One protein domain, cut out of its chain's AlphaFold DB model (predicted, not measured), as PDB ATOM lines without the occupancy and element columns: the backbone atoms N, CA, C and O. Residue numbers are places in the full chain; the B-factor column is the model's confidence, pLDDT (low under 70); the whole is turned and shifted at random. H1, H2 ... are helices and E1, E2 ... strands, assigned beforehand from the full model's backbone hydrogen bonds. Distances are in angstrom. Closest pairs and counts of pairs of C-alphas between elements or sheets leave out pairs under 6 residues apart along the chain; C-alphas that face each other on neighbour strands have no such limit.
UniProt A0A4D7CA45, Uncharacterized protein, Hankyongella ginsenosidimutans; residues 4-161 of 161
ATOM      1  N   VAL A   4      58.346-101.798 -14.999       39.34
ATOM      2  CA  VAL A   4      58.195-101.500 -13.593       39.34
ATOM      3  C   VAL A   4      58.719-102.670 -12.786       39.34
ATOM      4  O   VAL A   4      58.220-103.787 -12.881       39.34
ATOM      5  N   LYS A   5      59.767-102.396 -12.021       45.62
ATOM      6  CA  LYS A   5      60.452-103.369 -11.184       45.62
ATOM      7  C   LYS A   5      59.846-103.388  -9.781       45.62
ATOM      8  O   LYS A   5      59.685-102.327  -9.185       45.62
ATOM      9  N   HIS A   6      59.648-104.582  -9.225       48.97
ATOM     10  CA  HIS A   6      59.370-104.766  -7.801       48.97
ATOM     11  C   HIS A   6      60.672-104.874  -7.000       48.97
ATOM     12  O   HIS A   6      61.578-105.637  -7.345       48.97
ATOM     13  N   LEU A   7      60.788-104.082  -5.934       39.81
ATOM     14  CA  LEU A   7      61.892-104.197  -4.986       39.81
ATOM     15  C   LEU A   7      61.632-105.328  -3.986       39.81
ATOM     16  O   LEU A   7      60.499-105.509  -3.540       39.81
ATOM     17  N   PRO A   8      62.682-106.040  -3.562       45.56
ATOM     18  CA  PRO A   8      62.560-107.043  -2.532       45.56
ATOM     19  C   PRO A   8      62.596-106.411  -1.153       45.56
ATOM     20  O   PRO A   8      63.632-106.259  -0.506       45.56
ATOM     21  N   ARG A   9      61.427-106.019  -0.698       40.09
ATOM     22  CA  ARG A   9      61.135-105.877   0.720       40.09
ATOM     23  C   ARG A   9      59.907-106.738   1.007       40.09
ATOM     24  O   ARG A   9      59.231-107.129   0.055       40.09
ATOM     25  N   PRO A  10      59.604-107.060   2.275       42.25
ATOM     26  CA  PRO A  10      58.255-107.489   2.621       42.25
ATOM     27  C   PRO A  10      57.284-106.403   2.130       42.25
ATOM     28  O   PRO A  10      57.249-105.304   2.675       42.25
ATOM     29  N   GLY A  11      56.601-106.697   1.030       53.66
ATOM     30  CA  GLY A  11      55.804-105.771   0.237       53.66
ATOM     31  C   GLY A  11      55.131-106.547  -0.895       53.66
ATOM     32  O   GLY A  11      55.660-107.546  -1.380       53.66
ATOM     33  N   VAL A  12      53.939-106.123  -1.297       62.28
ATOM     34  CA  VAL A  12      53.116-106.751  -2.346       62.28
ATOM     35  C   VAL A  12      53.452-106.219  -3.745       62.28
ATOM     36  O   VAL A  12      52.692-106.419  -4.690       62.28
ATOM     37  N   GLY A  13      54.594-105.542  -3.883       64.25
ATOM     38  CA  GLY A  13      55.041-104.935  -5.132       64.25
ATOM     39  C   GLY A  13      54.700-103.449  -5.264       64.25
ATOM     40  O   GLY A  13      54.749-102.908  -6.360       64.25
ATOM     41  N   GLU A  14      54.387-102.763  -4.172       71.31
ATOM     42  CA  GLU A  14      54.009-101.346  -4.160       71.31
ATOM     43  C   GLU A  14      55.143-100.388  -4.551       71.31
ATOM     44  O   GLU A  14      54.883 -99.282  -5.024       71.31
ATOM     45  N   THR A  15      56.403-100.801  -4.382       66.94
ATOM     46  CA  THR A  15      57.548 -99.969  -4.763       66.94
ATOM     47  C   THR A  15      58.008-100.306  -6.174       66.94
ATOM     48  O   THR A  15      58.444-101.426  -6.451       66.94
ATOM     49  N   LEU A  16      57.936 -99.296  -7.036       71.12
ATOM     50  CA  LEU A  16      58.126 -99.380  -8.475       71.12
ATOM     51  C   LEU A  16      59.358 -98.557  -8.876       71.12
ATOM     52  O   LEU A  16      59.399 -97.350  -8.645       71.12
ATOM     53  N   THR A  17      60.363 -99.186  -9.488       71.12
ATOM     54  CA  THR A  17      61.495 -98.466 -10.104       71.12
ATOM     55  C   THR A  17      61.403 -98.589 -11.626       71.12
ATOM     56  O   THR A  17      61.302 -99.719 -12.114       71.12
ATOM     57  N   PRO A  18      61.412 -97.476 -12.386       73.69
ATOM     58  CA  PRO A  18      61.481 -97.530 -13.842       73.69
ATOM     59  C   PRO A  18      62.752 -98.243 -14.311       73.69
ATOM     60  O   PRO A  18      63.826 -98.001 -13.768       73.69
ATOM     61  N   THR A  19      62.634 -99.090 -15.328       76.62
ATOM     62  CA  THR A  19      63.775 -99.760 -15.965       76.62
ATOM     63  C   THR A  19      63.523 -99.971 -17.459       76.62
ATOM     64  O   THR A  19      62.373 -99.953 -17.901       76.62
ATOM     65  N   THR A  20      64.572-100.135 -18.259       79.25
ATOM     66  CA  THR A  20      64.504-100.435 -19.693       79.25
ATOM     67  C   THR A  20      64.845-101.907 -19.943       79.25
ATOM     68  O   THR A  20      65.556-102.535 -19.164       79.25
ATOM     69  N   LEU A  21      64.331-102.477 -21.035       79.12
ATOM     70  CA  LEU A  21      64.939-103.651 -21.670       79.12
ATOM     71  C   LEU A  21      65.496-103.136 -22.985       79.12
ATOM     72  O   LEU A  21      64.790-102.427 -23.709       79.12
ATOM     73  N   ASP A  22      66.719-103.525 -23.292       80.62
ATOM     74  CA  ASP A  22      67.406-103.091 -24.506       80.62
ATOM     75  C   ASP A  22      66.910-103.859 -25.744       80.62
ATOM     76  O   ASP A  22      67.212-103.506 -26.881       80.62
ATOM     77  N   ALA A  23      66.083-104.885 -25.529       78.12
ATOM     78  CA  ALA A  23      65.347-105.592 -26.565       78.12
ATOM     79  C   ALA A  23      63.912-105.056 -26.702       78.12
ATOM     80  O   ALA A  23      63.252-104.723 -25.716       78.12
ATOM     81  N   GLN A  24      63.391-105.076 -27.932       82.75
ATOM     82  CA  GLN A  24      61.984-104.791 -28.245       82.75
ATOM     83  C   GLN A  24      61.298-106.046 -28.812       82.75
ATOM     84  O   GLN A  24      60.925-106.057 -29.988       82.75
ATOM     85  N   PRO A  25      61.176-107.129 -28.019       85.94
ATOM     86  CA  PRO A  25      60.611-108.373 -28.511       85.94
ATOM     87  C   PRO A  25      59.114-108.227 -28.792       85.94
ATOM     88  O   PRO A  25      58.397-107.433 -28.170       85.94
ATOM     89  N   TRP A  26      58.634-109.067 -29.697       89.50
ATOM     90  CA  TRP A  26      57.216-109.334 -29.873       89.50
ATOM     91  C   TRP A  26      56.748-110.310 -28.805       89.50
ATOM     92  O   TRP A  26      57.433-111.282 -28.497       89.50
ATOM     93  N   VAL A  27      55.580-110.052 -28.225       90.12
ATOM     94  CA  VAL A  27      55.058-110.838 -27.108       90.12
ATOM     95  C   VAL A  27      53.759-111.506 -27.509       90.12
ATOM     96  O   VAL A  27      52.759-110.834 -27.752       90.12
ATOM     97  N   LEU A  28      53.757-112.835 -27.523       89.31
ATOM     98  CA  LEU A  28      52.541-113.632 -27.613       89.31
ATOM     99  C   LEU A  28      52.021-113.884 -26.200       89.31
ATOM    100  O   LEU A  28      52.712-114.497 -25.389       89.31
ATOM    101  N   LEU A  29      50.802-113.444 -25.906       89.38
ATOM    102  CA  LEU A  29      50.097-113.777 -24.677       89.38
ATOM    103  C   LEU A  29      49.077-114.882 -24.960       89.38
ATOM    104  O   LEU A  29      48.236-114.763 -25.855       89.38
ATOM    105  N   VAL A  30      49.109-115.928 -24.139       86.44
ATOM    106  CA  VAL A  30      48.164-117.045 -24.195       86.44
ATOM    107  C   VAL A  30      47.516-117.196 -22.827       86.44
ATOM    108  O   VAL A  30      48.192-117.361 -21.812       86.44
ATOM    109  N   LYS A  31      46.189-117.120 -22.782       85.06
ATOM    110  CA  LYS A  31      45.413-117.266 -21.553       85.06
ATOM    111  C   LYS A  31      44.459-118.443 -21.720       85.06
ATOM    112  O   LYS A  31      43.579-118.349 -22.574       85.06
ATOM    113  N   PRO A  32      44.570-119.505 -20.909       76.44
ATOM    114  CA  PRO A  32      43.612-120.590 -20.962       76.44
ATOM    115  C   PRO A  32      42.250-120.094 -20.441       76.44
ATOM    116  O   PRO A  32      42.180-119.154 -19.640       76.44
ATOM    117  N   PRO A  33      41.145-120.711 -20.881       70.75
ATOM    118  CA  PRO A  33      39.801-120.270 -20.512       70.75
ATOM    119  C   PRO A  33      39.460-120.551 -19.043       70.75
ATOM    120  O   PRO A  33      38.575-119.904 -18.486       70.75
ATOM    121  N   GLN A  34      40.165-121.483 -18.399       73.69
ATOM    122  CA  GLN A  34      39.943-121.810 -16.997       73.69
ATOM    123  C   GLN A  34      40.539-120.728 -16.076       73.69
ATOM    124  O   GLN A  34      41.730-120.417 -16.183       73.69
ATOM    125  N   PRO A  35      39.751-120.162 -15.144       76.69
ATOM    126  CA  PRO A  35      40.280-119.240 -14.151       76.69
ATOM    127  C   PRO A  35      41.194-119.978 -13.167       76.69
ATOM    128  O   PRO A  35      40.905-121.101 -12.759       76.69
ATOM    129  N   MET A  36      42.268-119.318 -12.735       79.88
ATOM    130  CA  MET A  36      43.081-119.774 -11.608       79.88
ATOM    131  C   MET A  36      43.037-118.738 -10.484       79.88
ATOM    132  O   MET A  36      43.527-117.624 -10.678       79.88
ATOM    133  N   PRO A  37      42.457-119.074  -9.319       84.19
ATOM    134  CA  PRO A  37      42.435-118.174  -8.175       84.19
ATOM    135  C   PRO A  37      43.846-117.951  -7.632       84.19
ATOM    136  O   PRO A  37      44.515-118.898  -7.217       84.19
ATOM    137  N   THR A  38      44.275-116.692  -7.558       83.88
ATOM    138  CA  THR A  38      45.564-116.302  -6.969       83.88
ATOM    139  C   THR A  38      45.799-116.927  -5.583       83.88
ATOM    140  O   THR A  38      46.862-117.521  -5.397       83.88
ATOM    141  N   PRO A  39      44.833-116.926  -4.635       88.06
ATOM    142  CA  PRO A  39      45.044-117.536  -3.319       88.06
ATOM    143  C   PRO A  39      45.363-119.035  -3.369       88.06
ATOM    144  O   PRO A  39      46.143-119.514  -2.552       88.06
ATOM    145  N   ALA A  40      44.805-119.769  -4.338       87.19
ATOM    146  CA  ALA A  40      45.058-121.201  -4.480       87.19
ATOM    147  C   ALA A  40      46.509-121.469  -4.903       87.19
ATOM    148  O   ALA A  40      47.170-122.328  -4.324       87.19
ATOM    149  N   VAL A  41      47.031-120.684  -5.853       87.00
ATOM    150  CA  VAL A  41      48.417-120.807  -6.336       87.00
ATOM    151  C   VAL A  41      49.418-120.456  -5.237       87.00
ATOM    152  O   VAL A  41      50.375-121.195  -5.019       87.00
ATOM    153  N   PHE A  42      49.176-119.372  -4.493       85.94
ATOM    154  CA  PHE A  42      50.007-119.013  -3.339       85.94
ATOM    155  C   PHE A  42      49.916-120.048  -2.208       85.94
ATOM    156  O   PHE A  42      50.922-120.331  -1.562       85.94
ATOM    157  N   GLY A  43      48.737-120.637  -1.981       86.38
ATOM    158  CA  GLY A  43      48.552-121.727  -1.024       86.38
ATOM    159  C   GLY A  43      49.364-122.967  -1.396       86.38
ATOM    160  O   GLY A  43      50.087-123.494  -0.553       86.38
ATOM    161  N   ALA A  44      49.314-123.381  -2.664       86.94
ATOM    162  CA  ALA A  44      50.108-124.493  -3.183       86.94
ATOM    163  C   ALA A  44      51.619-124.209  -3.116       86.94
ATOM    164  O   ALA A  44      52.387-125.076  -2.709       86.94
ATOM    165  N   TYR A  45      52.044-122.981  -3.433       86.94
ATOM    166  CA  TYR A  45      53.433-122.552  -3.261       86.94
ATOM    167  C   TYR A  45      53.883-122.625  -1.794       86.94
ATOM    168  O   TYR A  45      54.932-123.177  -1.485       86.94
ATOM    169  N   LYS A  46      53.071-122.123  -0.859       86.06
ATOM    170  CA  LYS A  46      53.385-122.199   0.573       86.06
ATOM    171  C   LYS A  46      53.472-123.651   1.056       86.06
ATOM    172  O   LYS A  46      54.324-123.966   1.881       86.06
ATOM    173  N   ALA A  47      52.603-124.521   0.544       86.56
ATOM    174  CA  ALA A  47      52.579-125.940   0.885       86.56
ATOM    175  C   ALA A  47      53.779-126.720   0.327       86.56
ATOM    176  O   ALA A  47      54.184-127.704   0.940       86.56
ATOM    177  N   SER A  48      54.371-126.289  -0.793       83.56
ATOM    178  CA  SER A  48      55.556-126.950  -1.354       83.56
ATOM    179  C   SER A  48      56.818-126.741  -0.512       83.56
ATOM    180  O   SER A  48      57.802-127.443  -0.727       83.56
ATOM    181  N   ALA A  49      56.797-125.781   0.425       80.25
ATOM    182  CA  ALA A  49      57.943-125.363   1.233       80.25
ATOM    183  C   ALA A  49      59.190-125.014   0.397       80.25
ATOM    184  O   ALA A  49      60.310-125.014   0.912       80.25
ATOM    185  N   ALA A  50      59.003-124.711  -0.892       79.44
ATOM    186  CA  ALA A  50      60.086-124.304  -1.765       79.44
ATOM    187  C   ALA A  50      60.676-122.977  -1.258       79.44
ATOM    188  O   ALA A  50      59.923-122.075  -0.867       79.44
ATOM    189  N   PRO A  51      62.014-122.838  -1.240       76.56
ATOM    190  CA  PRO A  51      62.627-121.573  -0.883       76.56
ATOM    191  C   PRO A  51      62.229-120.520  -1.918       76.56
ATOM    192  O   PRO A  51      62.259-120.773  -3.119       76.56
ATOM    193  N   PHE A  52      61.880-119.325  -1.441       73.75
ATOM    194  CA  PHE A  52      61.720-118.184  -2.331       73.75
ATOM    195  C   PHE A  52      63.083-117.826  -2.900       73.75
ATOM    196  O   PHE A  52      63.988-117.441  -2.147       73.75
ATOM    197  N   THR A  53      63.242-117.948  -4.215       68.94
ATOM    198  CA  THR A  53      64.531-117.651  -4.830       68.94
ATOM    199  C   THR A  53      64.563-116.170  -5.136       68.94
ATOM    200  O   THR A  53      64.183-115.666  -6.194       68.94
ATOM    201  N   ALA A  54      65.023-115.439  -4.138       60.28
ATOM    202  CA  ALA A  54      65.251-114.027  -4.246       60.28
ATOM    203  C   ALA A  54      66.549-113.804  -5.052       60.28
ATOM    204  O   ALA A  54      67.614-113.570  -4.482       60.28
ATOM    205  N   HIS A  55      66.487-113.844  -6.387       58.16
ATOM    206  CA  HIS A  55      67.597-113.383  -7.233       58.16
ATOM    207  C   HIS A  55      67.652-111.851  -7.226       58.16
ATOM    208  O   HIS A  55      67.282-111.169  -8.176       58.16
ATOM    209  N   LEU A  56      68.047-111.308  -6.075       51.62
ATOM    210  CA  LEU A  56      67.912-109.894  -5.748       51.62
ATOM    211  C   LEU A  56      69.219-109.122  -5.752       51.62
ATOM    212  O   LEU A  56      69.179-107.890  -5.716       51.62
ATOM    213  N   ALA A  57      70.353-109.825  -5.757       48.03
ATOM    214  CA  ALA A  57      71.649-109.191  -5.559       48.03
ATOM    215  C   ALA A  57      71.940-108.106  -6.616       48.03
ATOM    216  O   ALA A  57      72.632-107.147  -6.302       48.03
ATOM    217  N   ASP A  58      71.294-108.162  -7.789       50.12
ATOM    218  CA  ASP A  58      71.578-107.268  -8.916       50.12
ATOM    219  C   ASP A  58      70.390-106.437  -9.435       50.12
ATOM    220  O   ASP A  58      70.525-105.732 -10.434       50.12
ATOM    221  N   ILE A  59      69.220-106.418  -8.777       56.75
ATOM    222  CA  ILE A  59      68.045-105.767  -9.400       56.75
ATOM    223  C   ILE A  59      68.171-104.233  -9.472       56.75
ATOM    224  O   ILE A  59      67.308-103.579 -10.039       56.75
ATOM    225  N   ARG A  60      69.230-103.590  -8.957       56.59
ATOM    226  CA  ARG A  60      69.487-102.140  -9.158       56.59
ATOM    227  C   ARG A  60      69.937-101.774 -10.595       56.59
ATOM    228  O   ARG A  60      70.517-100.718 -10.799       56.59
ATOM    229  N   ARG A  61      69.633-102.647 -11.560       62.84
ATOM    230  CA  ARG A  61      69.628-102.481 -13.022       62.84
ATOM    231  C   ARG A  61      68.755-101.331 -13.537       62.84
ATOM    232  O   ARG A  61      67.542-101.435 -13.370       62.84
ATOM    233  N   GLU A  62      69.299-100.300 -14.184       70.44
ATOM    234  CA  GLU A  62      68.480 -99.358 -14.975       70.44
ATOM    235  C   GLU A  62      68.064 -99.958 -16.324       70.44
ATOM    236  O   GLU A  62      66.942 -99.712 -16.764       70.44
ATOM    237  N   ALA A  63      68.903-100.822 -16.903       76.50
ATOM    238  CA  ALA A  63      68.677-101.520 -18.164       76.50
ATOM    239  C   ALA A  63      68.898-103.031 -18.011       76.50
ATOM    240  O   ALA A  63      69.734-103.461 -17.213       76.50
ATOM    241  N   TRP A  64      68.136-103.812 -18.774       80.06
ATOM    242  CA  TRP A  64      68.213-105.270 -18.838       80.06
ATOM    243  C   TRP A  64      68.381-105.719 -20.284       80.06
ATOM    244  O   TRP A  64      67.789-105.140 -21.199       80.06
ATOM    245  N   CYS A  65      69.082-106.825 -20.493       84.94
ATOM    246  CA  CYS A  65      69.067-107.535 -21.765       84.94
ATOM    247  C   CYS A  65      68.280-108.854 -21.683       84.94
ATOM    248  O   CYS A  65      67.887-109.330 -20.613       84.94
ATOM    249  N   LEU A  66      68.011-109.447 -22.847       84.19
ATOM    250  CA  LEU A  66      67.170-110.640 -22.962       84.19
ATOM    251  C   LEU A  66      67.778-111.873 -22.270       84.19
ATOM    252  O   LEU A  66      67.048-112.674 -21.685       84.19
ATOM    253  N   SER A  67      69.103-112.023 -22.298       83.38
ATOM    254  CA  SER A  67      69.796-113.133 -21.633       83.38
ATOM    255  C   SER A  67      69.686-113.047 -20.109       83.38
ATOM    256  O   SER A  67      69.436-114.058 -19.458       83.38
ATOM    257  N   GLU A  68      69.776-111.844 -19.536       82.31
ATOM    258  CA  GLU A  68      69.632-111.628 -18.092       82.31
ATOM    259  C   GLU A  68      68.219-111.964 -17.606       82.31
ATOM    260  O   GLU A  68      68.056-112.710 -16.641       82.31
ATOM    261  N   ILE A  69      67.177-111.487 -18.299       84.38
ATOM    262  CA  ILE A  69      65.799-111.832 -17.912       84.38
ATOM    263  C   ILE A  69      65.505-113.325 -18.109       84.38
ATOM    264  O   ILE A  69      64.676-113.891 -17.389       84.38
ATOM    265  N   SER A  70      66.218-113.983 -19.027       84.50
ATOM    266  CA  SER A  70      66.131-115.431 -19.244       84.50
ATOM    267  C   SER A  70      66.749-116.247 -18.103       84.50
ATOM    268  O   SER A  70      66.341-117.387 -17.904       84.50
ATOM    269  N   ALA A  71      67.635-115.669 -17.289       83.06
ATOM    270  CA  ALA A  71      68.163-116.320 -16.085       83.06
ATOM    271  C   ALA A  71      67.215-116.233 -14.872       83.06
ATOM    272  O   ALA A  71      67.344-117.008 -13.929       83.06
ATOM    273  N   LEU A  72      66.248-115.308 -14.887       83.31
ATOM    274  CA  LEU A  72      65.236-115.199 -13.827       83.31
ATOM    275  C   LEU A  72      64.264-116.391 -13.870       83.31
ATOM    276  O   LEU A  72      64.271-117.171 -14.813       83.31
ATOM    277  N   HIS A  73      63.370-116.535 -12.898       83.56
ATOM    278  CA  HIS A  73      62.275-117.507 -12.981       83.56
ATOM    279  C   HIS A  73      61.049-117.014 -12.208       83.56
ATOM    280  O   HIS A  73      61.075-115.975 -11.551       83.56
ATOM    281  N   ASN A  74      59.949-117.758 -12.313       86.56
ATOM    282  CA  ASN A  74      58.727-117.515 -11.559       86.56
ATOM    283  C   ASN A  74      58.483-118.706 -10.623       86.56
ATOM    284  O   ASN A  74      58.108-119.780 -11.092       86.56
ATOM    285  N   ASP A  75      58.676-118.504  -9.318       86.31
ATOM    286  CA  ASP A  75      58.488-119.535  -8.283       86.31
ATOM    287  C   ASP A  75      57.054-120.089  -8.232       86.31
ATOM    288  O   ASP A  75      56.824-121.224  -7.815       86.31
ATOM    289  N   LEU A  76      56.073-119.323  -8.722       87.81
ATOM    290  CA  LEU A  76      54.678-119.752  -8.790       87.81
ATOM    291  C   LEU A  76      54.383-120.649  -9.999       87.81
ATOM    292  O   LEU A  76      53.297-121.217 -10.071       87.81
ATOM    293  N   ALA A  77      55.312-120.803 -10.949       88.38
ATOM    294  CA  ALA A  77      55.067-121.576 -12.164       88.38
ATOM    295  C   ALA A  77      54.817-123.061 -11.874       88.38
ATOM    296  O   ALA A  77      53.862-123.636 -12.392       88.38
ATOM    297  N   VAL A  78      55.635-123.670 -11.012       89.38
ATOM    298  CA  VAL A  78      55.487-125.077 -10.612       89.38
ATOM    299  C   VAL A  78      54.146-125.338  -9.910       89.38
ATOM    300  O   VAL A  78      53.389-126.174 -10.410       89.38
ATOM    301  N   PRO A  79      53.777-124.627  -8.822       90.19
ATOM    302  CA  PRO A  79      52.491-124.854  -8.157       90.19
ATOM    303  C   PRO A  79      51.296-124.521  -9.061       90.19
ATOM    304  O   PRO A  79      50.283-125.215  -9.021       90.19
ATOM    305  N   ALA A  80      51.413-123.519  -9.936       89.31
ATOM    306  CA  ALA A  80      50.388-123.226 -10.932       89.31
ATOM    307  C   ALA A  80      50.175-124.389 -11.919       89.31
ATOM    308  O   ALA A  80      49.033-124.740 -12.211       89.31
ATOM    309  N   CYS A  81      51.251-125.022 -12.400       89.38
ATOM    310  CA  CYS A  81      51.158-126.185 -13.290       89.38
ATOM    311  C   CYS A  81      50.630-127.438 -12.579       89.38
ATOM    312  O   CYS A  81      49.980-128.264 -13.211       89.38
ATOM    313  N   GLN A  82      50.884-127.584 -11.275       88.62
ATOM    314  CA  GLN A  82      50.307-128.668 -10.473       88.62
ATOM    315  C   GLN A  82      48.791-128.502 -10.309       88.62
ATOM    316  O   GLN A  82      48.051-129.473 -10.440       88.62
ATOM    317  N   LEU A  83      48.326-127.274 -10.059       86.94
ATOM    318  CA  LEU A  83      46.897-126.964  -9.945       86.94
ATOM    319  C   LEU A  83      46.171-127.033 -11.293       86.94
ATOM    320  O   LEU A  83      45.003-127.410 -11.341       86.94
ATOM    321  N   ASN A  84      46.853-126.668 -12.381       85.94
ATOM    322  CA  ASN A  84      46.323-126.751 -13.733       85.94
ATOM    323  C   ASN A  84      47.353-127.384 -14.691       85.94
ATOM    324  O   ASN A  84      48.166-126.668 -15.282       85.94
ATOM    325  N   PRO A  85      47.296-128.710 -14.915       86.38
ATOM    326  CA  PRO A  85      48.201-129.402 -15.836       86.38
ATOM    327  C   PRO A  85      48.132-128.896 -17.282       86.38
ATOM    328  O   PRO A  85      49.094-129.043 -18.042       86.38
ATOM    329  N   ASP A  86      47.014-128.286 -17.682       82.56
ATOM    330  CA  ASP A  86      46.863-127.707 -19.014       82.56
ATOM    331  C   ASP A  86      47.792-126.495 -19.160       82.56
ATOM    332  O   ASP A  86      48.457-126.362 -20.184       82.56
ATOM    333  N   LEU A  87      47.982-125.699 -18.105       86.25
ATOM    334  CA  LEU A  87      48.979-124.625 -18.100       86.25
ATOM    335  C   LEU A  87      50.397-125.150 -18.363       86.25
ATOM    336  O   LEU A  87      51.138-124.553 -19.143       86.25
ATOM    337  N   GLY A  88      50.755-126.294 -17.774       87.25
ATOM    338  CA  GLY A  88      52.039-126.952 -18.028       87.25
ATOM    339  C   GLY A  88      52.207-127.347 -19.497       87.25
ATOM    340  O   GLY A  88      53.243-127.073 -20.100       87.25
ATOM    341  N   ARG A  89      51.161-127.911 -20.116       86.12
ATOM    342  CA  ARG A  89      51.169-128.241 -21.555       86.12
ATOM    343  C   ARG A  89      51.238-126.997 -22.439       86.12
ATOM    344  O   ARG A  89      51.929-127.021 -23.453       86.12
ATOM    345  N   GLN A  90      50.571-125.909 -22.053       87.25
ATOM    346  CA  GLN A  90      50.634-124.631 -22.765       87.25
ATOM    347  C   GLN A  90      52.052-124.054 -22.760       87.25
ATOM    348  O   GLN A  90      52.548-123.642 -23.805       87.25
ATOM    349  N   LEU A  91      52.712-124.053 -21.598       90.75
ATOM    350  CA  LEU A  91      54.097-123.598 -21.463       90.75
ATOM    351  C   LEU A  91      55.055-124.484 -22.260       90.75
ATOM    352  O   LEU A  91      55.900-123.962 -22.981       90.75
ATOM    353  N   ALA A  92      54.882-125.807 -22.195       91.00
ATOM    354  CA  ALA A  92      55.679-126.742 -22.979       91.00
ATOM    355  C   ALA A  92      55.505-126.523 -24.489       91.00
ATOM    356  O   ALA A  92      56.479-126.616 -25.230       91.00
ATOM    357  N   LEU A  93      54.291-126.213 -24.954       89.94
ATOM    358  CA  LEU A  93      54.056-125.896 -26.360       89.94
ATOM    359  C   LEU A  93      54.693-124.561 -26.756       89.94
ATOM    360  O   LEU A  93      55.345-124.499 -27.790       89.94
ATOM    361  N   LEU A  94      54.557-123.516 -25.930       91.25
ATOM    362  CA  LEU A  94      55.212-122.224 -26.177       91.25
ATOM    363  C   LEU A  94      56.735-122.359 -26.235       91.25
ATOM    364  O   LEU A  94      57.379-121.660 -27.001       91.25
ATOM    365  N   ALA A  95      57.329-123.249 -25.443       92.69
ATOM    366  CA  ALA A  95      58.765-123.513 -25.496       92.69
ATOM    367  C   ALA A  95      59.211-124.255 -26.772       92.69
ATOM    368  O   ALA A  95      60.401-124.292 -27.060       92.69
ATOM    369  N   GLN A  96      58.279-124.845 -27.527       93.00
ATOM    370  CA  GLN A  96      58.553-125.604 -28.754       93.00
ATOM    371  C   GLN A  96      58.208-124.835 -30.035       93.00
ATOM    372  O   GLN A  96      58.466-125.329 -31.131       93.00
ATOM    373  N   THR A  97      57.605-123.649 -29.936       93.31
ATOM    374  CA  THR A  97      57.314-122.840 -31.123       93.31
ATOM    375  C   THR A  97      58.605-122.277 -31.728       93.31
ATOM    376  O   THR A  97      59.499-121.893 -30.972       93.31
ATOM    377  N   PRO A  98      58.707-122.172 -33.065       93.38
ATOM    378  CA  PRO A  98      59.884-121.607 -33.727       93.38
ATOM    379  C   PRO A  98      60.234-120.204 -33.221       93.38
ATOM    380  O   PRO A  98      59.336-119.422 -32.909       93.38
ATOM    381  N   GLU A  99      61.531-119.886 -33.170       94.38
ATOM    382  CA  GLU A  99      62.063-118.557 -32.814       94.38
ATOM    383  C   GLU A  99      61.665-118.036 -31.416       94.38
ATOM    384  O   GLU A  99      61.805-116.845 -31.123       94.38
ATOM    385  N   VAL A 100      61.181-118.907 -30.520       94.88
ATOM    386  CA  VAL A 100      60.904-118.518 -29.134       94.88
ATOM    387  C   VAL A 100      62.207-118.194 -28.406       94.88
ATOM    388  O   VAL A 100      63.108-119.022 -28.292       94.88
ATOM    389  N   GLN A 101      62.303-116.979 -27.873       92.44
ATOM    390  CA  GLN A 101      63.467-116.542 -27.102       92.44
ATOM    391  C   GLN A 101      63.279-116.789 -25.602       92.44
ATOM    392  O   GLN A 101      64.236-117.039 -24.875       92.44
ATOM    393  N   LEU A 102      62.033-116.704 -25.129       92.31
ATOM    394  CA  LEU A 102      61.657-116.926 -23.736       92.31
ATOM    395  C   LEU A 102      60.171-117.266 -23.659       92.31
ATOM    396  O   LEU A 102      59.377-116.590 -24.301       92.31
ATOM    397  N   SER A 103      59.766-118.223 -22.824       93.81
ATOM    398  CA  SER A 103      58.351-118.454 -22.502       93.81
ATOM    399  C   SER A 103      58.147-118.731 -21.015       93.81
ATOM    400  O   SER A 103      58.912-119.475 -20.401       93.81
ATOM    401  N   ARG A 104      57.150-118.083 -20.395       92.12
ATOM    402  CA  ARG A 104      56.900-118.169 -18.943       92.12
ATOM    403  C   ARG A 104      55.454-117.906 -18.553       92.12
ATOM    404  O   ARG A 104      54.671-117.310 -19.291       92.12
ATOM    405  N   LEU A 105      55.128-118.301 -17.326       91.06
ATOM    406  CA  LEU A 105      53.928-117.858 -16.628       91.06
ATOM    407  C   LEU A 105      54.054-116.386 -16.211       91.06
ATOM    408  O   LEU A 105      55.059-115.997 -15.609       91.06
ATOM    409  N   SER A 106      53.020-115.585 -16.468       88.12
ATOM    410  CA  SER A 106      52.906-114.222 -15.946       88.12
ATOM    411  C   SER A 106      52.249-114.241 -14.561       88.12
ATOM    412  O   SER A 106      51.089-114.635 -14.420       88.12
ATOM    413  N   GLY A 107      52.992-113.832 -13.525       85.88
ATOM    414  CA  GLY A 107      52.504-113.804 -12.140       85.88
ATOM    415  C   GLY A 107      52.006-115.169 -11.650       85.88
ATOM    416  O   GLY A 107      52.620-116.195 -11.927       85.88
ATOM    417  N   SER A 108      50.866-115.196 -10.953       84.69
ATOM    418  CA  SER A 108      50.201-116.440 -10.530       84.69
ATOM    419  C   SER A 108      49.441-117.153 -11.658       84.69
ATOM    420  O   SER A 108      48.777-118.153 -11.403       84.69
ATOM    421  N   GLY A 109      49.483-116.641 -12.891       84.06
ATOM    422  CA  GLY A 109      48.676-117.141 -13.996       84.06
ATOM    423  C   GLY A 109      47.221-116.641 -13.986       84.06
ATOM    424  O   GLY A 109      46.853-115.783 -13.183       84.06
ATOM    425  N   PRO A 110      46.381-117.149 -14.907       85.25
ATOM    426  CA  PRO A 110      46.678-118.262 -15.810       85.25
ATOM    427  C   PRO A 110      47.358-117.847 -17.126       85.25
ATOM    428  O   PRO A 110      47.649-118.696 -17.958       85.25
ATOM    429  N   THR A 111      47.613-116.554 -17.339       88.12
ATOM    430  CA  THR A 111      48.243-116.065 -18.571       88.12
ATOM    431  C   THR A 111      49.713-116.472 -18.639       88.12
ATOM    432  O   THR A 111      50.497-116.123 -17.757       88.12
ATOM    433  N   SER A 112      50.109-117.142 -19.717       90.94
ATOM    434  CA  SER A 112      51.511-117.310 -20.093       90.94
ATOM    435  C   SER A 112      51.880-116.361 -21.229       90.94
ATOM    436  O   SER A 112      51.019-115.865 -21.960       90.94
ATOM    437  N   PHE A 113      53.172-116.111 -21.379       91.75
ATOM    438  CA  PHE A 113      53.713-115.297 -22.453       91.75
ATOM    439  C   PHE A 113      54.902-115.981 -23.116       91.75
ATOM    440  O   PHE A 113      55.573-116.804 -22.489       91.75
ATOM    441  N   ALA A 114      55.168-115.608 -24.363       93.00
ATOM    442  CA  ALA A 114      56.396-115.933 -25.069       93.00
ATOM    443  C   ALA A 114      56.940-114.707 -25.817       93.00
ATOM    444  O   ALA A 114      56.155-113.897 -26.311       93.00
ATOM    445  N   LEU A 115      58.265-114.570 -25.857       92.94
ATOM    446  CA  LEU A 115      59.003-113.495 -26.521       92.94
ATOM    447  C   LEU A 115      59.590-113.997 -27.844       92.94
ATOM    448  O   LEU A 115      60.161-115.088 -27.880       92.94
ATOM    449  N   TYR A 116      59.483-113.178 -28.887       92.62
ATOM    450  CA  TYR A 116      59.956-113.457 -30.243       92.62
ATOM    451  C   TYR A 116      60.727-112.259 -30.809       92.62
ATOM    452  O   TYR A 116      60.434-111.115 -30.437       92.62
ATOM    453  N   PRO A 117      61.664-112.490 -31.744       91.38
ATOM    454  CA  PRO A 117      62.429-111.411 -32.364       91.38
ATOM    455  C   PRO A 117      61.573-110.523 -33.284       91.38
ATOM    456  O   PRO A 117      61.842-109.329 -33.409       91.38
ATOM    457  N   ASP A 118      60.524-111.074 -33.901       90.50
ATOM    458  CA  ASP A 118      59.725-110.392 -34.921       90.50
ATOM    459  C   ASP A 118      58.234-110.809 -34.920       90.50
ATOM    460  O   ASP A 118      57.816-111.765 -34.256       90.50
ATOM    461  N   ALA A 119      57.424-110.056 -35.673       89.12
ATOM    462  CA  ALA A 119      55.974-110.234 -35.761       89.12
ATOM    463  C   ALA A 119      55.575-111.560 -36.414       89.12
ATOM    464  O   ALA A 119      54.598-112.185 -36.004       89.12
ATOM    465  N   LEU A 120      56.313-111.967 -37.451       91.69
ATOM    466  CA  LEU A 120      56.016-113.156 -38.240       91.69
ATOM    467  C   LEU A 120      56.212-114.402 -37.379       91.69
ATOM    468  O   LEU A 120      55.333-115.260 -37.346       91.69
ATOM    469  N   SER A 121      57.302-114.446 -36.616       92.50
ATOM    470  CA  SER A 121      57.590-115.483 -35.627       92.50
ATOM    471  C   SER A 121      56.486-115.584 -34.567       92.50
ATOM    472  O   SER A 121      55.933-116.663 -34.337       92.50
ATOM    473  N   ALA A 122      56.066-114.451 -33.991       89.31
ATOM    474  CA  ALA A 122      54.969-114.426 -33.019       89.31
ATOM    475  C   ALA A 122      53.626-114.883 -33.626       89.31
ATOM    476  O   ALA A 122      52.856-115.591 -32.972       89.31
ATOM    477  N   GLN A 123      53.340-114.516 -34.878       88.31
ATOM    478  CA  GLN A 123      52.118-114.892 -35.596       88.31
ATOM    479  C   GLN A 123      52.112-116.370 -36.016       88.31
ATOM    480  O   GLN A 123      51.075-117.040 -35.935       88.31
ATOM    481  N   ALA A 124      53.263-116.912 -36.409       89.31
ATOM    482  CA  ALA A 124      53.431-118.338 -36.653       89.31
ATOM    483  C   ALA A 124      53.169-119.131 -35.364       89.31
ATOM    484  O   ALA A 124      52.348-120.050 -35.359       89.31
ATOM    485  N   ALA A 125      53.760-118.704 -34.244       90.19
ATOM    486  CA  ALA A 125      53.513-119.304 -32.936       90.19
ATOM    487  C   ALA A 125      52.041-119.202 -32.509       90.19
ATOM    488  O   ALA A 125      51.474-120.183 -32.030       90.19
ATOM    489  N   LYS A 126      51.383-118.058 -32.745       87.62
ATOM    490  CA  LYS A 126      49.944-117.851 -32.491       87.62
ATOM    491  C   LYS A 126      49.086-118.944 -33.130       87.62
ATOM    492  O   LYS A 126      48.130-119.411 -32.515       87.62
ATOM    493  N   SER A 127      49.466-119.382 -34.330       84.50
ATOM    494  CA  SER A 127      48.741-120.395 -35.100       84.50
ATOM    495  C   SER A 127      48.770-121.780 -34.445       84.50
ATOM    496  O   SER A 127      47.811-122.532 -34.595       84.50
ATOM    497  N   ALA A 128      49.795-122.097 -33.643       81.44
ATOM    498  CA  ALA A 128      49.859-123.337 -32.860       81.44
ATOM    499  C   ALA A 128      48.811-123.396 -31.730       81.44
ATOM    500  O   ALA A 128      48.477-124.476 -31.246       81.44
ATOM    501  N   PHE A 129      48.273-122.240 -31.333       77.50
ATOM    502  CA  PHE A 129      47.219-122.111 -30.326       77.50
ATOM    503  C   PHE A 129      45.864-121.766 -30.955       77.50
ATOM    504  O   PHE A 129      44.892-121.562 -30.228       77.50
ATOM    505  N   SER A 130      45.766-121.700 -32.287       66.31
ATOM    506  CA  SER A 130      44.493-121.467 -32.961       66.31
ATOM    507  C   SER A 130      43.552-122.668 -32.778       66.31
ATOM    508  O   SER A 130      43.986-123.820 -32.827       66.31
ATOM    509  N   PRO A 131      42.248-122.433 -32.570       56.06
ATOM    510  CA  PRO A 131      41.269-123.505 -32.457       56.06
ATOM    511  C   PRO A 131      41.215-124.380 -33.725       56.06
ATOM    512  O   PRO A 131      41.304-123.837 -34.826       56.06
ATOM    513  N   PRO A 132      40.972-125.699 -33.601       50.88
ATOM    514  CA  PRO A 132      40.761-126.438 -32.359       50.88
ATOM    515  C   PRO A 132      42.089-126.856 -31.705       50.88
ATOM    516  O   PRO A 132      42.717-127.830 -32.116       50.88
ATOM    517  N   PHE A 133      42.467-126.181 -30.618       55.34
ATOM    518  CA  PHE A 133      43.585-126.593 -29.781       55.34
ATOM    519  C   PHE A 133      43.072-127.584 -28.726       55.34
ATOM    520  O   PHE A 133      42.175-127.266 -27.941       55.34
ATOM    521  N   ARG A 134      43.579-128.823 -28.743       52.81
ATOM    522  CA  ARG A 134      43.196-129.858 -27.770       52.81
ATOM    523  C   ARG A 134      44.132-129.798 -26.570       52.81
ATOM    524  O   ARG A 134      45.316-130.088 -26.701       52.81
ATOM    525  N   MET A 135      43.582-129.526 -25.392       55.50
ATOM    526  CA  MET A 135      44.256-129.779 -24.117       55.50
ATOM    527  C   MET A 135      43.419-130.812 -23.354       55.50
ATOM    528  O   MET A 135      42.194-130.771 -23.407       55.50
ATOM    529  N   SER A 136      44.082-131.812 -22.764       46.12
ATOM    530  CA  SER A 136      43.489-132.873 -21.923       46.12
ATOM    531  C   SER A 136      42.272-133.641 -22.482       46.12
ATOM    532  O   SER A 136      41.493-134.209 -21.725       46.12
ATOM    533  N   GLY A 137      42.090-133.710 -23.806       44.16
ATOM    534  CA  GLY A 137      40.936-134.395 -24.411       44.16
ATOM    535  C   GLY A 137      39.633-133.587 -24.370       44.16
ATOM    536  O   GLY A 137      38.644-134.004 -24.973       44.16
ATOM    537  N   GLN A 138      39.641-132.397 -23.762       39.97
ATOM    538  CA  GLN A 138      38.572-131.422 -23.926       39.97
ATOM    539  C   GLN A 138      38.785-130.619 -25.214       39.97
ATOM    540  O   GLN A 138      39.877-130.137 -25.531       39.97
ATOM    541  N   ARG A 139      37.709-130.479 -25.993       42.25
ATOM    542  CA  ARG A 139      37.660-129.523 -27.099       42.25
ATOM    543  C   ARG A 139      37.385-128.162 -26.484       42.25
ATOM    544  O   ARG A 139      36.240-127.863 -26.159       42.25
ATOM    545  N   TYR A 140      38.415-127.338 -26.341       45.62
ATOM    546  CA  TYR A 140      38.177-125.932 -26.058       45.62
ATOM    547  C   TYR A 140      37.543-125.319 -27.306       45.62
ATOM    548  O   TYR A 140      38.136-125.316 -28.390       45.62
ATOM    549  N   ALA A 141      36.288-124.878 -27.171       44.75
ATOM    550  CA  ALA A 141      35.664-124.023 -28.168       44.75
ATOM    551  C   ALA A 141      36.573-122.810 -28.384       44.75
ATOM    552  O   ALA A 141      37.301-122.410 -27.471       44.75
ATOM    553  N   ALA A 142      36.567-122.279 -29.607       50.09
ATOM    554  CA  ALA A 142      37.413-121.163 -29.990       50.09
ATOM    555  C   ALA A 142      37.470-120.092 -28.898       50.09
ATOM    556  O   ALA A 142      36.444-119.808 -28.281       50.09
ATOM    557  N   TYR A 143      38.652-119.515 -28.653       55.78
ATOM    558  CA  TYR A 143      38.801-118.403 -27.720       55.78
ATOM    559  C   TYR A 143      37.788-117.311 -28.086       55.78
ATOM    560  O   TYR A 143      38.009-116.535 -29.013       55.78
ATOM    561  N   SER A 144      36.672-117.240 -27.362       49.19
ATOM    562  CA  SER A 144      35.530-116.386 -27.716       49.19
ATOM    563  C   SER A 144      35.848-114.891 -27.621       49.19
ATOM    564  O   SER A 144      35.057-114.056 -28.039       49.19
ATOM    565  N   ASN A 145      37.015-114.558 -27.062       56.88
ATOM    566  CA  ASN A 145      37.385-113.220 -26.618       56.88
ATOM    567  C   ASN A 145      38.708-112.735 -27.253       56.88
ATOM    568  O   ASN A 145      39.420-111.946 -26.634       56.88
ATOM    569  N   GLY A 146      39.080-113.239 -28.438       59.06
ATOM    570  CA  GLY A 146      40.227-112.723 -29.203       59.06
ATOM    571  C   GLY A 146      41.614-113.191 -28.742       59.06
ATOM    572  O   GLY A 146      42.598-112.523 -29.034       59.06
ATOM    573  N   TRP A 147      41.709-114.320 -28.032       65.88
ATOM    574  CA  TRP A 147      42.984-114.952 -27.663       65.88
ATOM    575  C   TRP A 147      43.415-116.008 -28.692       65.88
ATOM    576  O   TRP A 147      42.564-116.550 -29.396       65.88
ATOM    577  N   PRO A 148      44.707-116.367 -28.752       73.94
ATOM    578  CA  PRO A 148      45.863-115.648 -28.189       73.94
ATOM    579  C   PRO A 148      46.076-114.245 -28.800       73.94
ATOM    580  O   PRO A 148      45.664-113.981 -29.929       73.94
ATOM    581  N   VAL A 149      46.735-113.343 -28.063       77.31
ATOM    582  CA  VAL A 149      46.965-111.942 -28.483       77.31
ATOM    583  C   VAL A 149      48.458-111.686 -28.658       77.31
ATOM    584  O   VAL A 149      49.249-112.118 -27.823       77.31
ATOM    585  N   ILE A 150      48.838-110.965 -29.712       77.69
ATOM    586  CA  ILE A 150      50.215-110.511 -29.924       77.69
ATOM    587  C   ILE A 150      50.292-109.028 -29.584       77.69
ATOM    588  O   ILE A 150      49.412-108.251 -29.944       77.69
ATOM    589  N   TYR A 151      51.352-108.643 -28.888       76.56
ATOM    590  CA  TYR A 151      51.688-107.254 -28.624       76.56
ATOM    591  C   TYR A 151      53.112-106.974 -29.077       76.56
ATOM    592  O   TYR A 151      54.015-107.787 -28.868       76.56
ATOM    593  N   ARG A 152      53.325-105.772 -29.605       72.31
ATOM    594  CA  ARG A 152      54.648-105.164 -29.685       72.31
ATOM    595  C   ARG A 152      54.715-104.015 -28.696       72.31
ATOM    596  O   ARG A 152      53.819-103.172 -28.652       72.31
ATOM    597  N   PHE A 153      55.782-103.963 -27.912       60.91
ATOM    598  CA  PHE A 153      56.075-102.775 -27.122       60.91
ATOM    599  C   PHE A 153      56.802-101.771 -28.018       60.91
ATOM    600  O   PHE A 153      57.948-101.994 -28.397       60.91
ATOM    601  N   LEU A 154      56.121-100.686 -28.385       50.50
ATOM    602  CA  LEU A 154      56.749 -99.503 -28.970       50.50
ATOM    603  C   LEU A 154      57.082 -98.528 -27.838       50.50
ATOM    604  O   LEU A 154      56.385 -98.504 -26.818       50.50
ATOM    605  N   ASP A 155      58.126 -97.715 -28.002       47.50
ATOM    606  CA  ASP A 155      58.397 -96.629 -27.062       47.50
ATOM    607  C   ASP A 155      57.169 -95.708 -26.970       47.50
ATOM    608  O   ASP A 155      56.843 -94.958 -27.885       47.50
ATOM    609  N   GLY A 156      56.443 -95.808 -25.854       44.06
ATOM    610  CA  GLY A 156      55.382 -94.877 -25.475       44.06
ATOM    611  C   GLY A 156      53.969 -95.128 -26.013       44.06
ATOM    612  O   GLY A 156      53.072 -94.406 -25.584       44.06
ATOM    613  N   ALA A 157      53.694 -96.127 -26.861       34.88
ATOM    614  CA  ALA A 157      52.329 -96.347 -27.361       34.88
ATOM    615  C   ALA A 157      51.972 -97.826 -27.569       34.88
ATOM    616  O   ALA A 157      52.692 -98.600 -28.195       34.88
ATOM    617  N   ARG A 158      50.813 -98.207 -27.026       33.22
ATOM    618  CA  ARG A 158      50.191 -99.530 -27.144       33.22
ATOM    619  C   ARG A 158      49.450 -99.586 -28.486       33.22
ATOM    620  O   ARG A 158      48.511 -98.819 -28.659       33.22
ATOM    621  N   MET A 159      49.807-100.500 -29.383       35.06
ATOM    622  CA  MET A 159      48.952-100.870 -30.521       35.06
ATOM    623  C   MET A 159      48.552-102.339 -30.373       35.06
ATOM    624  O   MET A 159      49.373-103.185 -30.013       35.06
ATOM    625  N   ARG A 160      47.251-102.602 -30.528       38.75
ATOM    626  CA  ARG A 160      46.693-103.941 -30.741       38.75
ATOM    627  C   ARG A 160      46.639-104.122 -32.253       38.75
ATOM    628  O   ARG A 160      46.036-103.265 -32.896       38.75
ATOM    629  N   ASP A 161      47.222-105.201 -32.756       47.12
ATOM    630  CA  ASP A 161      46.952-105.695 -34.109       47.12
ATOM    631  C   ASP A 161      45.849-106.765 -34.056       47.12
ATOM    632  O   ASP A 161      45.838-107.565 -33.081       47.12
TER     633      ASP A 161
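AT A GLANCE: This is residues 4 to 161 of the 161 residues of an uncharacterized protein of Hankyongella ginsenosidimutans (UniProt A0A4D7CA45). A strongly twisted antiparallel sheet, E4 E5 E3 E6 E7, has two helices, H4 and H5, over one of its faces, both running along its strands. H3 grazes the sheet near the last residue of E4, with H1 crosswise on H3, while the small hairpin of E1 and E2 is set off from the sheet and is tied by a short pairing to the long unnamed stretch 48 to 65. The printed part has 158 residues, with five named helices and seven named strands in the order E1 E2 E3 H1 H2 H3 H4 E4 E5 H5 E6 E7; the class is mixed, helices and strands, with under half of the residues in named elements. The whole is compact, with a radius of gyration of the C-alphas of 16.4 A and spans of 44 by 40 by 24 A.

HOW THE PARTS SIT: The sheet begins at edge strand E4, residues 102 to 105, which forms an antiparallel hairpin with E5, residues 112 to 116; N 113 and O 104 are 2.8 A apart, within hydrogen-bond range. E3, residues 26 to 30, is the antiparallel neighbour of E5 at 156 degrees, with N 28 and O 114 at 2.9 A. E6, residues 149 to 154, is antiparallel to E3 at 150 degrees, with N 27 and O 151 at 2.8 A. Edge strand E7, residues 157 to 160, meets E6 only at a point, where C-alphas 154 and 157 face each other at 5.7 A. H4, residues 85 to 94, is on the sheet at a height of 8.3 A, over E4 and only just over E5, where 3 of its 10 C-alphas fall; its closest C-alphas to E4 are those of Leu 94 and Ser 103, 6.1 A. H5, residues 119 to 128, is on the same face at a height of 8.6 A, over E3, and its line stands at 12 degrees to that of E3 on the local plane. H4 and H5 are close but not clearly touching, with the C-alphas of Leu 94 and Ala 125 closest at 7.6 A, at a steep tilt of 39 degrees, opposite ways. H3, residues 77 to 83, only grazes the sheet and touches H4 only at the corner, with the C-alphas of Cys 81 and Gly 88 closest at 4.9 A. H1, residues 38 to 47, touches H3 about perpendicular at 80 degrees, the closest C-alphas being those of Tyr 45 and Pro 79, 5.5 A. H2, residues 66 to 71, only grazes the sheet with its residues 66 to 70. E1, residues 4 to 6, and E2, residues 16 to 21, are an antiparallel hairpin, with N 5 and O 17 at 3.1 A; E2 is apart from E3. Every O i to N i+4 pair is within hydrogen-bond range in H1, H2, H3 and H4; in H5 5 of 6 are.

IN THESE COORDINATES: E1 begins at C-alpha 4, (58.195, -101.500, -13.593). E2 is 15.5 A long, E3 13.2 A, E5 13.8 A and E6 15.8 A. H1 is 14.3 A long, H4 14.4 A and H5 14.7 A. H4 begins at C-alpha 85, (48.201, -129.402, -15.836), and E7 ends at C-alpha 160, (46.693, -103.941, -30.741).

THE WHOLE: The C-alphas farthest apart are those of Arg 60 and Gly 137, 45.7 A. The printed part has no cut. The links H1 to H2 and H5 to E6 are long, with 18 and 20 residues. Residues 20 to 21 of E2 pair parallel with residues 63 to 64. The mean pLDDT of the printed part is 74.9, and 47 residues are under 70: 4 to 13, 15, 53 to 61, 130 to 147 and 153 to 161.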